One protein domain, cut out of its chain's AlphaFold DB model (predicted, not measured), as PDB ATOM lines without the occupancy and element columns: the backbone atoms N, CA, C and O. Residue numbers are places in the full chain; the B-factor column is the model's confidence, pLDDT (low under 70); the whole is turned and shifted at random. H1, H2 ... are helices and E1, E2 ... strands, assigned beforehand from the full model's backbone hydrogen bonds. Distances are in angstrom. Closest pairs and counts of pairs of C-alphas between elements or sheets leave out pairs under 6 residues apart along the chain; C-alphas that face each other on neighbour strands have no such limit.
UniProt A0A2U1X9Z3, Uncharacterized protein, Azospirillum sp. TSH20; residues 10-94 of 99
ATOM      1  N   GLU A  10      28.603  30.060 -46.770       92.88
ATOM      2  CA  GLU A  10      27.767  30.053 -45.581       92.88
ATOM      3  C   GLU A  10      26.859  28.819 -45.579       92.88
ATOM      4  O   GLU A  10      26.447  28.319 -46.631       92.88
ATOM      5  N   ALA A  11      26.599  28.297 -44.384       92.94
ATOM      6  CA  ALA A  11      25.626  27.240 -44.158       92.94
ATOM      7  C   ALA A  11      24.272  27.867 -43.834       92.94
ATOM      8  O   ALA A  11      24.208  28.893 -43.157       92.94
ATOM      9  N   GLY A  12      23.189  27.222 -44.245       90.44
ATOM     10  CA  GLY A  12      21.861  27.714 -43.920       90.44
ATOM     11  C   GLY A  12      20.761  26.718 -44.231       90.44
ATOM     12  O   GLY A  12      20.990  25.671 -44.843       90.44
ATOM     13  N   HIS A  13      19.569  27.075 -43.766       88.56
ATOM     14  CA  HIS A  13      18.368  26.283 -43.933       88.56
ATOM     15  C   HIS A  13      17.604  26.726 -45.185       88.56
ATOM     16  O   HIS A  13      17.498  27.916 -45.484       88.56
ATOM     17  N   ASN A  14      17.088  25.767 -45.941       84.12
ATOM     18  CA  ASN A  14      16.232  25.988 -47.093       84.12
ATOM     19  C   ASN A  14      14.803  25.569 -46.730       84.12
ATOM     20  O   ASN A  14      14.464  24.393 -46.823       84.12
ATOM     21  N   ASP A  15      13.964  26.543 -46.369       72.19
ATOM     22  CA  ASP A  15      12.601  26.354 -45.834       72.19
ATOM     23  C   ASP A  15      11.571  25.778 -46.828       72.19
ATOM     24  O   ASP A  15      10.359  25.854 -46.609       72.19
ATOM     25  N   LYS A  16      11.998  25.193 -47.954       68.31
ATOM     26  CA  LYS A  16      11.072  24.503 -48.857       68.31
ATOM     27  C   LYS A  16      10.657  23.181 -48.210       68.31
ATOM     28  O   LYS A  16      11.286  22.149 -48.420       68.31
ATOM     29  N   GLY A  17       9.611  23.245 -47.388       59.59
ATOM     30  CA  GLY A  17       9.070  22.113 -46.642       59.59
ATOM     31  C   GLY A  17       8.847  20.878 -47.517       59.59
ATOM     32  O   GLY A  17       8.302  20.970 -48.615       59.59
ATOM     33  N   GLY A  18       9.276  19.720 -47.010       64.69
ATOM     34  CA  GLY A  18       9.047  18.411 -47.630       64.69
ATOM     35  C   GLY A  18      10.236  17.798 -48.376       64.69
ATOM     36  O   GLY A  18      10.107  16.669 -48.847       64.69
ATOM     37  N   TYR A  19      11.384  18.476 -48.467       70.81
ATOM     38  CA  TYR A  19      12.594  17.905 -49.069       70.81
ATOM     39  C   TYR A  19      13.640  17.515 -48.018       70.81
ATOM     40  O   TYR A  19      13.778  18.158 -46.981       70.81
ATOM     41  N   SER A  20      14.407  16.462 -48.309       71.44
ATOM     42  CA  SER A  20      15.470  15.933 -47.442       71.44
ATOM     43  C   SER A  20      16.764  16.757 -47.456       71.44
ATOM     44  O   SER A  20      17.743  16.325 -46.864       71.44
ATOM     45  N   ASN A  21      16.780  17.900 -48.144       77.50
ATOM     46  CA  ASN A  21      17.946  18.751 -48.397       77.50
ATOM     47  C   ASN A  21      17.763  20.157 -47.811       77.50
ATOM     48  O   ASN A  21      18.013  21.185 -48.451       77.50
ATOM     49  N   SER A  22      17.237  20.195 -46.592       87.50
ATOM     50  CA  SER A  22      16.949  21.432 -45.883       87.50
ATOM     51  C   SER A  22      18.221  22.116 -45.381       87.50
ATOM     52  O   SER A  22      18.219  23.333 -45.256       87.50
ATOM     53  N   MET A  23      19.328  21.390 -45.178       91.88
ATOM     54  CA  MET A  23      20.635  21.972 -44.861       91.88
ATOM     55  C   MET A  23      21.539  22.002 -46.078       91.88
ATOM     56  O   MET A  23      21.826  20.970 -46.676       91.88
ATOM     57  N   VAL A  24      22.041  23.188 -46.412       92.94
ATOM     58  CA  VAL A  24      22.904  23.383 -47.579       92.94
ATOM     59  C   VAL A  24      24.045  24.346 -47.276       92.94
ATOM     60  O   VAL A  24      23.970  25.159 -46.351       92.94
ATOM     61  N   VAL A  25      25.091  24.275 -48.096       93.25
ATOM     62  CA  VAL A  25      26.180  25.259 -48.133       93.25
ATOM     63  C   VAL A  25      26.167  25.983 -49.469       93.25
ATOM     64  O   VAL A  25      26.009  25.356 -50.521       93.25
ATOM     65  N   ARG A  26      26.324  27.309 -49.428       92.62
ATOM     66  CA  ARG A  26      26.251  28.204 -50.593       92.62
ATOM     67  C   ARG A  26      27.288  29.321 -50.505       92.62
ATOM     68  O   ARG A  26      27.825  29.538 -49.418       92.62
ATOM     69  N   PRO A  27      27.589  30.042 -51.599       93.75
ATOM     70  CA  PRO A  27      28.340  31.286 -51.499       93.75
ATOM     71  C   PRO A  27      27.657  32.265 -50.539       93.75
ATOM     72  O   PRO A  27      26.429  32.342 -50.474       93.75
ATOM     73  N   LYS A  28      28.466  32.999 -49.776       91.75
ATOM     74  CA  LYS A  28      27.967  33.953 -48.783       91.75
ATOM     75  C   LYS A  28      27.112  35.045 -49.441       91.75
ATOM     76  O   LYS A  28      27.578  35.706 -50.365       91.75
ATOM     77  N   GLY A  29      25.911  35.286 -48.917       90.44
ATOM     78  CA  GLY A  29      24.931  36.237 -49.442       90.44
ATOM     79  C   GLY A  29      23.908  35.632 -50.409       90.44
ATOM     80  O   GLY A  29      23.061  36.366 -50.911       90.44
ATOM     81  N   GLU A  30      23.955  34.320 -50.665       89.62
ATOM     82  CA  GLU A  30      23.049  33.622 -51.592       89.62
ATOM     83  C   GLU A  30      21.979  32.765 -50.876       89.62
ATOM     84  O   GLU A  30      21.491  31.748 -51.387       89.62
ATOM     85  N   PHE A  31      21.587  33.128 -49.655       83.75
ATOM     86  CA  PHE A  31      20.394  32.563 -49.017       83.75
ATOM     87  C   PHE A  31      19.143  33.425 -49.271       83.75
ATOM     88  O   PHE A  31      19.240  34.650 -49.303       83.75
ATOM     89  N   PRO A  32      17.952  32.812 -49.453       79.25
ATOM     90  CA  PRO A  32      17.676  31.373 -49.541       79.25
ATOM     91  C   PRO A  32      17.825  30.813 -50.974       79.25
ATOM     92  O   PRO A  32      17.422  29.675 -51.249       79.25
ATOM     93  N   HIS A  33      18.400  31.569 -51.921       78.12
ATOM     94  CA  HIS A  33      18.539  31.211 -53.346       78.12
ATOM     95  C   HIS A  33      19.970  31.410 -53.860       78.12
ATOM     96  O   HIS A  33      20.496  32.507 -53.752       78.12
ATOM     97  N   GLY A  34      20.570  30.377 -54.457       83.31
ATOM     98  CA  GLY A  34      21.983  30.396 -54.831       83.31
ATOM     99  C   GLY A  34      22.485  29.081 -55.405       83.31
ATOM    100  O   GLY A  34      21.743  28.093 -55.445       83.31
ATOM    101  N   LEU A  35      23.756  29.065 -55.804       87.75
ATOM    102  CA  LEU A  35      24.441  27.848 -56.234       87.75
ATOM    103  C   LEU A  35      24.690  26.932 -55.031       87.75
ATOM    104  O   LEU A  35      25.209  27.355 -54.000       87.75
ATOM    105  N   TRP A  36      24.344  25.655 -55.172       88.62
ATOM    106  CA  TRP A  36      24.600  24.671 -54.125       88.62
ATOM    107  C   TRP A  36      26.053  24.228 -54.205       88.62
ATOM    108  O   TRP A  36      26.477  23.650 -55.204       88.62
ATOM    109  N   ILE A  37      26.803  24.505 -53.142       91.94
ATOM    110  CA  ILE A  37      28.154  23.972 -52.957       91.94
ATOM    111  C   ILE A  37      28.066  22.555 -52.393       91.94
ATOM    112  O   ILE A  37      28.788  21.669 -52.846       91.94
ATOM    113  N   ALA A  38      27.160  22.339 -51.435       92.88
ATOM    114  CA  ALA A  38      26.880  21.031 -50.859       92.88
ATOM    115  C   ALA A  38      25.424  20.929 -50.383       92.88
ATOM    116  O   ALA A  38      24.859  21.902 -49.877       92.88
ATOM    117  N   ASP A  39      24.861  19.732 -50.529       93.12
ATOM    118  CA  ASP A  39      23.665  19.272 -49.825       93.12
ATOM    119  C   ASP A  39      24.124  18.519 -48.571       93.12
ATOM    120  O   ASP A  39      24.963  17.618 -48.660       93.12
ATOM    121  N   CYS A  40      23.635  18.935 -47.408       92.56
ATOM    122  CA  CYS A  40      24.057  18.420 -46.112       92.56
ATOM    123  C   CYS A  40      22.959  17.632 -45.394       92.56
ATOM    124  O   CYS A  40      23.192  17.230 -44.261       92.56
ATOM    125  N   GLY A  41      21.803  17.393 -46.024       90.38
ATOM    126  CA  GLY A  41      20.738  16.569 -45.454       90.38
ATOM    127  C   GLY A  41      19.602  17.357 -44.798       90.38
ATOM    128  O   GLY A  41      19.298  18.492 -45.173       90.38
ATOM    129  N   CYS A  42      18.917  16.723 -43.844       86.12
ATOM    130  CA  CYS A  42      17.545  17.069 -43.459       86.12
ATOM    131  C   CYS A  42      17.405  17.930 -42.194       86.12
ATOM    132  O   CYS A  42      16.307  18.043 -41.648       86.12
ATOM    133  N   GLY A  43      18.467  18.609 -41.758       84.31
ATOM    134  CA  GLY A  43      18.369  19.580 -40.659       84.31
ATOM    135  C   GLY A  43      18.467  18.989 -39.265       84.31
ATOM    136  O   GLY A  43      18.252  19.716 -38.300       84.31
ATOM    137  N   ASP A  44      18.838  17.717 -39.139       89.69
ATOM    138  CA  ASP A  44      19.315  17.180 -37.867       89.69
ATOM    139  C   ASP A  44      20.659  17.813 -37.443       89.69
ATOM    140  O   ASP A  44      21.300  18.575 -38.179       89.69
ATOM    141  N   ASP A  45      21.076  17.536 -36.207       90.06
ATOM    142  CA  ASP A  45      22.298  18.108 -35.632       90.06
ATOM    143  C   ASP A  45      23.557  17.725 -36.408       90.06
ATOM    144  O   ASP A  45      24.461  18.550 -36.560       90.06
ATOM    145  N   GLU A  46      23.597  16.505 -36.942       90.31
ATOM    146  CA  GLU A  46      24.706  16.015 -37.756       90.31
ATOM    147  C   GLU A  46      24.785  16.780 -39.085       90.31
ATOM    148  O   GLU A  46      25.838  17.304 -39.444       90.31
ATOM    149  N   SER A  47      23.652  16.950 -39.766       91.06
ATOM    150  CA  SER A  47      23.501  17.729 -40.998       91.06
ATOM    151  C   SER A  47      23.926  19.185 -40.792       91.06
ATOM    152  O   SER A  47      24.661  19.755 -41.604       91.06
ATOM    153  N   ARG A  48      23.513  19.799 -39.673       91.44
ATOM    154  CA  ARG A  48      23.915  21.164 -39.298       91.44
ATOM    155  C   ARG A  48      25.413  21.269 -39.031       91.44
ATOM    156  O   ARG A  48      26.042  22.224 -39.491       91.44
ATOM    157  N   ALA A  49      25.990  20.311 -38.309       90.62
ATOM    158  CA  ALA A  49      27.424  20.277 -38.035       90.62
ATOM    159  C   ALA A  49      28.238  20.109 -39.327       90.62
ATOM    160  O   ALA A  49      29.179  20.868 -39.566       90.62
ATOM    161  N   ASN A  50      27.825  19.192 -40.203       91.44
ATOM    162  CA  ASN A  50      28.458  18.958 -41.498       91.44
ATOM    163  C   ASN A  50      28.403  20.206 -42.389       91.44
ATOM    164  O   ASN A  50      29.421  20.592 -42.965       91.44
ATOM    165  N   ALA A  51      27.257  20.892 -42.448       93.00
ATOM    166  CA  ALA A  51      27.123  22.131 -43.211       93.00
ATOM    167  C   ALA A  51      28.078  23.226 -42.708       93.00
ATOM    168  O   ALA A  51      28.768  23.863 -43.505       93.00
ATOM    169  N   ARG A  52      28.178  23.418 -41.385       92.25
ATOM    170  CA  ARG A  52      29.111  24.389 -40.780       92.25
ATOM    171  C   ARG A  52      30.569  24.036 -41.067       92.25
ATOM    172  O   ARG A  52      31.350  24.917 -41.417       92.25
ATOM    173  N   LEU A  53      30.924  22.755 -40.963       90.56
ATOM    174  CA  LEU A  53      32.273  22.275 -41.253       90.56
ATOM    175  C   LEU A  53      32.666  22.545 -42.710       90.56
ATOM    176  O   LEU A  53      33.754  23.058 -42.968       90.56
ATOM    177  N   ILE A  54      31.772  22.246 -43.656       92.62
ATOM    178  CA  ILE A  54      32.003  22.509 -45.079       92.62
ATOM    179  C   ILE A  54      32.112  24.018 -45.324       92.62
ATOM    180  O   ILE A  54      33.054  24.446 -45.985       92.62
ATOM    181  N   ALA A  55      31.214  24.835 -44.763       92.88
ATOM    182  CA  ALA A  55      31.250  26.290 -44.924       92.88
ATOM    183  C   ALA A  55      32.558  26.924 -44.408       92.88
ATOM    184  O   ALA A  55      33.033  27.896 -44.993       92.88
ATOM    185  N   ALA A  56      33.173  26.346 -43.369       91.06
ATOM    186  CA  ALA A  56      34.458  26.782 -42.819       91.06
ATOM    187  C   ALA A  56      35.687  26.302 -43.621       91.06
ATOM    188  O   ALA A  56      36.809  26.737 -43.349       91.06
ATOM    189  N   ALA A  57      35.522  25.413 -44.609       90.38
ATOM    190  CA  ALA A  57      36.641  24.832 -45.353       90.38
ATOM    191  C   ALA A  57      37.541  25.862 -46.070       90.38
ATOM    192  O   ALA A  57      38.760  25.671 -46.041       90.38
ATOM    193  N   PRO A  58      37.028  26.961 -46.671       89.12
ATOM    194  CA  PRO A  58      37.882  27.997 -47.252       89.12
ATOM    195  C   PRO A  58      38.801  28.667 -46.221       89.12
ATOM    196  O   PRO A  58      39.980  28.886 -46.500       89.12
ATOM    197  N   ASP A  59      38.291  28.937 -45.015       86.44
ATOM    198  CA  ASP A  59      39.072  29.547 -43.936       86.44
ATOM    199  C   ASP A  59      40.109  28.564 -43.383       86.44
ATOM    200  O   ASP A  59      41.271  28.927 -43.196       86.44
ATOM    201  N   LEU A  60      39.727  27.295 -43.196       84.38
ATOM    202  CA  LEU A  60      40.656  26.230 -42.802       84.38
ATOM    203  C   LEU A  60      41.785  26.063 -43.825       84.38
ATOM    204  O   LEU A  60      42.951  25.966 -43.445       84.38
ATOM    205  N   LEU A  61      41.462  26.077 -45.122       85.12
ATOM    206  CA  LEU A  61      42.458  25.993 -46.189       85.12
ATOM    207  C   LEU A  61      43.425  27.180 -46.147       85.12
ATOM    208  O   LEU A  61      44.634  26.972 -46.246       85.12
ATOM    209  N   LYS A  62      42.916  28.403 -45.963       84.38
ATOM    210  CA  LYS A  62      43.748  29.604 -45.835       84.38
ATOM    211  C   LYS A  62      44.728  29.483 -44.667       84.38
ATOM    212  O   LYS A  62      45.916  29.732 -44.841       84.38
ATOM    213  N   VAL A  63      44.255  29.037 -43.504       83.56
ATOM    214  CA  VAL A  63      45.106  28.829 -42.322       83.56
ATOM    215  C   VAL A  63      46.186  27.778 -42.584       83.56
ATOM    216  O   VAL A  63      47.345  27.989 -42.240       83.56
ATOM    217  N   LEU A  64      45.842  26.660 -43.228       82.69
ATOM    218  CA  LEU A  64      46.822  25.629 -43.585       82.69
ATOM    219  C   LEU A  64      47.877  26.147 -44.574       82.69
ATOM    220  O   LEU A  64      49.050  25.797 -44.454       82.69
ATOM    221  N   GLN A  65      47.482  26.993 -45.527       82.94
ATOM    222  CA  GLN A  65      48.407  27.636 -46.464       82.94
ATOM    223  C   GLN A  65      49.353  28.618 -45.760       82.94
ATOM    224  O   GLN A  65      50.542  28.637 -46.074       82.94
ATOM    225  N   GLU A  66      48.853  29.398 -44.800       81.94
ATOM    226  CA  GLU A  66      49.668  30.301 -43.975       81.94
ATOM    227  C   GLU A  66      50.691  29.520 -43.136       81.94
ATOM    228  O   GLU A  66      51.869  29.873 -43.125       81.94
ATOM    229  N   ILE A  67      50.275  28.406 -42.518       76.06
ATOM    230  CA  ILE A  67      51.173  27.507 -41.774       76.06
ATOM    231  C   ILE A  67      52.253  26.928 -42.694       76.06
ATOM    232  O   ILE A  67      53.430  26.950 -42.348       76.06
ATOM    233  N   TRP A  68      51.870  26.439 -43.877       75.19
ATOM    234  CA  TRP A  68      52.815  25.871 -44.841       75.19
ATOM    235  C   TRP A  68      53.841  26.899 -45.335       75.19
ATOM    236  O   TRP A  68      55.010  26.572 -45.530       75.19
ATOM    237  N   ALA A  69      53.423  28.151 -45.536       76.00
ATOM    238  CA  ALA A  69      54.326  29.227 -45.933       76.00
ATOM    239  C   ALA A  69      55.310  29.617 -44.809       76.00
ATOM    240  O   ALA A  69      56.462  29.953 -45.101       76.00
ATOM    241  N   ASP A  70      54.869  29.549 -43.547       72.12
ATOM    242  CA  ASP A  70      55.642  29.927 -42.354       72.12
ATOM    243  C   ASP A  70      56.583  28.824 -41.838       72.12
ATOM    244  O   ASP A  70      57.526  29.124 -41.115       72.12
ATOM    245  N   ASP A  71      56.436  27.561 -42.256       60.59
ATOM    246  CA  ASP A  71      57.331  26.454 -41.847       60.59
ATOM    247  C   ASP A  71      58.801  26.635 -42.321       60.59
ATOM    248  O   ASP A  71      59.713  25.906 -41.924       60.59
ATOM    249  N   ASN A  72      59.079  27.688 -43.102       57.88
ATOM    250  CA  ASN A  72      60.430  28.201 -43.367       57.88
ATOM    251  C   ASN A  72      61.041  29.001 -42.192       57.88
ATOM    252  O   ASN A  72      62.207  29.393 -42.260       57.88
ATOM    253  N   ASN A  73      60.289  29.255 -41.116       59.19
ATOM    254  CA  ASN A  73      60.684  30.072 -39.973       59.19
ATOM    255  C   ASN A  73      60.165  29.439 -38.660       59.19
ATOM    256  O   ASN A  73      59.028  29.631 -38.243       59.19
ATOM    257  N   ARG A  74      61.011  28.640 -37.992       56.81
ATOM    258  CA  ARG A  74      60.684  27.702 -36.885       56.81
ATOM    259  C   ARG A  74      60.150  28.312 -35.559       56.81
ATOM    260  O   ARG A  74      60.338  27.719 -34.500       56.81
ATOM    261  N   GLN A  75      59.479  29.465 -35.568       63.66
ATOM    262  CA  GLN A  75      58.847  30.103 -34.393       63.66
ATOM    263  C   GLN A  75      57.301  30.021 -34.385       63.66
ATOM    264  O   GLN A  75      56.646  30.624 -33.534       63.66
ATOM    265  N   TRP A  76      56.717  29.224 -35.285       63.16
ATOM    266  CA  TRP A  76      55.300  29.224 -35.690       63.16
ATOM    267  C   TRP A  76      54.233  28.855 -34.629       63.16
ATOM    268  O   TRP A  76      53.036  29.004 -34.880       63.16
ATOM    269  N   LEU A  77      54.611  28.428 -33.418       57.44
ATOM    270  CA  LEU A  77      53.655  28.137 -32.330       57.44
ATOM    271  C   LEU A  77      53.285  29.372 -31.483       57.44
ATOM    272  O   LEU A  77      52.334  29.326 -30.695       57.44
ATOM    273  N   ALA A  78      53.981  30.500 -31.648       56.50
ATOM    274  CA  ALA A  78      53.737  31.707 -30.863       56.50
ATOM    275  C   ALA A  78      52.571  32.554 -31.429       56.50
ATOM    276  O   ALA A  78      52.732  33.491 -32.208       56.50
ATOM    277  N   SER A  79      51.367  32.269 -30.932       60.91
ATOM    278  CA  SER A  79      50.173  33.137 -30.862       60.91
ATOM    279  C   SER A  79      49.304  33.370 -32.113       60.91
ATOM    280  O   SER A  79      48.082  33.268 -31.977       60.91
ATOM    281  N   LYS A  80      49.848  33.646 -33.312       65.56
ATOM    282  CA  LYS A  80      49.015  34.095 -34.456       65.56
ATOM    283  C   LYS A  80      48.230  32.975 -35.146       65.56
ATOM    284  O   LYS A  80      47.011  33.076 -35.259       65.56
ATOM    285  N   HIS A  81      48.880  31.879 -35.535       65.94
ATOM    286  CA  HIS A  81      48.190  30.777 -36.226       65.94
ATOM    287  C   HIS A  81      47.251  30.002 -35.299       65.94
ATOM    288  O   HIS A  81      46.161  29.616 -35.705       65.94
ATOM    289  N   GLY A  82      47.594  29.882 -34.014       65.75
ATOM    290  CA  GLY A  82      46.693  29.292 -33.023       65.75
ATOM    291  C   GLY A  82      45.365  30.051 -32.891       65.75
ATOM    292  O   GLY A  82      44.327  29.424 -32.692       65.75
ATOM    293  N   ALA A  83      45.370  31.382 -33.022       71.56
ATOM    294  CA  ALA A  83      44.139  32.173 -33.010       71.56
ATOM    295  C   ALA A  83      43.290  31.930 -34.267       71.56
ATOM    296  O   ALA A  83      42.080  31.752 -34.147       71.56
ATOM    297  N   ALA A  84      43.921  31.848 -35.441       70.81
ATOM    298  CA  ALA A  84      43.232  31.583 -36.702       70.81
ATOM    299  C   ALA A  84      42.631  30.164 -36.755       70.81
ATOM    300  O   ALA A  84      41.468  30.007 -37.116       70.81
ATOM    301  N   ILE A  85      43.367  29.147 -36.283       72.56
ATOM    302  CA  ILE A  85      42.855  27.773 -36.126       72.56
ATOM    303  C   ILE A  85      41.646  27.757 -35.186       72.56
ATOM    304  O   ILE A  85      40.620  27.167 -35.511       72.56
ATOM    305  N   ARG A  86      41.737  28.421 -34.024       72.12
ATOM    306  CA  ARG A  86      40.619  28.487 -33.070       72.12
ATOM    307  C   ARG A  86      39.404  29.205 -33.647       72.12
ATOM    308  O   ARG A  86      38.294  28.755 -33.399       72.12
ATOM    309  N   ALA A  87      39.597  30.277 -34.414       76.06
ATOM    310  CA  ALA A  87      38.502  30.983 -35.073       76.06
ATOM    311  C   ALA A  87      37.806  30.093 -36.116       76.06
ATOM    312  O   ALA A  87      36.582  29.983 -36.097       76.06
ATOM    313  N   ALA A  88      38.574  29.391 -36.957       72.94
ATOM    314  CA  ALA A  88      38.028  28.470 -37.951       72.94
ATOM    315  C   ALA A  88      37.307  27.273 -37.299       72.94
ATOM    316  O   ALA A  88      36.194  26.928 -37.695       72.94
ATOM    317  N   LEU A  89      37.884  26.691 -36.239       73.94
ATOM    318  CA  LEU A  89      37.240  25.635 -35.452       73.94
ATOM    319  C   LEU A  89      35.968  26.131 -34.764       73.94
ATOM    320  O   LEU A  89      34.959  25.440 -34.806       73.94
ATOM    321  N   SER A  90      35.989  27.323 -34.162       79.81
ATOM    322  CA  SER A  90      34.806  27.914 -33.533       79.81
ATOM    323  C   SER A  90      33.703  28.159 -34.556       79.81
ATOM    324  O   SER A  90      32.546  27.901 -34.255       79.81
ATOM    325  N   SER A  91      34.032  28.600 -35.772       71.44
ATOM    326  CA  SER A  91      33.046  28.745 -36.849       71.44
ATOM    327  C   SER A  91      32.426  27.399 -37.246       71.44
ATOM    328  O   SER A  91      31.227  27.325 -37.500       71.44
ATOM    329  N   ALA A  92      33.223  26.325 -37.254       72.12
ATOM    330  CA  ALA A  92      32.741  24.978 -37.554       72.12
ATOM    331  C   ALA A  92      31.891  24.373 -36.418       72.12
ATOM    332  O   ALA A  92      30.972  23.602 -36.690       72.12
ATOM    333  N   THR A  93      32.171  24.713 -35.154       72.00
ATOM    334  CA  THR A  93      31.557  24.062 -33.980       72.00
ATOM    335  C   THR A  93      30.512  24.898 -33.248       72.00
ATOM    336  O   THR A  93      29.814  24.352 -32.394       72.00
ATOM    337  N   SER A  94      30.360  26.189 -33.563       68.19
ATOM    338  CA  SER A  94      29.366  27.042 -32.901       68.19
ATOM    339  C   SER A  94      27.958  26.504 -33.152       68.19
ATOM    340  O   SER A  94      27.463  26.477 -34.281       68.19
TER     341      SER A  94
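This is residues 10 to 94 of the 99 residues of an uncharacterized protein of Azospirillum sp. TSH20 (UniProt A0A2U1X9Z3). At one end of a rod is a small head, a three-stranded sheet of E1, E2 and E3 with H1 over one face; from this head the long helical hairpin of H2 and H3 runs along the rod, and H3 comes back to meet H1 with its last residues. The loop between E1 and E2 makes one tip of the long axis, and the loop between H2 and H3 makes the other. The printed part has 85 residues, with three named strands and then three named helices in the order E1 E2 E3 H1 H2 H3; the sheet's order is E1, E2, E3, all antiparallel, and the class is mixed, helices and strands. The whole is loose, with a radius of gyration of the C-alphas of 15.8 A and spans of 53 by 23 by 15 A.

Find C-alpha 10 at (27.767, 30.053, -45.581); there E1 begins, residues 10 to 13. E2 is residues 23 to 27, 13.8 A long, and E3 is residues 38 to 41. H1, residues 45 to 55, measures 15.3 A. Look next at C-alpha 57 at (36.641, 24.832, -45.353), where H2 begins; it runs to residue 70 over 19.9 A. H3, residues 80 to 93, is 20.1 A long and ends with C-alpha 93 at (31.557, 24.062, -33.980).

Begin with the sheet, a meander, each strand the antiparallel neighbour of the one before. In the hairpin E1 and E2, at 143 degrees, look at N 10 and O 26, 2.8 A apart and within hydrogen-bond range. In the hairpin E2 and E3, at 164 degrees, N 40 and O 23 are within hydrogen-bond range at 2.8 A. H1 is on the sheet at a height of 7.4 A, which gives two layers, a helix on one face of a sheet. It lies over E2 and only just over E3, with 3 of its C-alphas falling there, and runs along the strands, at 10 degrees to E2 on the local plane. The closest C-alphas of H1 and E2 are those of Ala 51 and Val 25, 5.9 A apart. H1 and H2 meet only through their link. H3, with residues 91 to 93 alone, touches H1 at a steep tilt of 39 degrees, opposite ways; the closest C-alphas are those of Leu 53 and Ala 92, 4.6 A. H2 and H3, a helical hairpin, touch at a shallow tilt of 16 degrees, opposite ways, closest at the C-alphas of Leu 60 and Ala 88, 6.0 A. H2 and H3 are apart from E1, E2 and E3. In H1, H2 and H3 every O i to N i+4 pair is within hydrogen-bond range.

The C-alphas of Gly 18 and Arg 74 are the two farthest apart, 53.6 A. The printed part has no cut and no long link. Look for low confidence, pLDDT under 70, at residues 16 to 18, residues 71 to 82, of which 80 to 82 belong to H3, and residue 94; the mean of the printed part is 80.4.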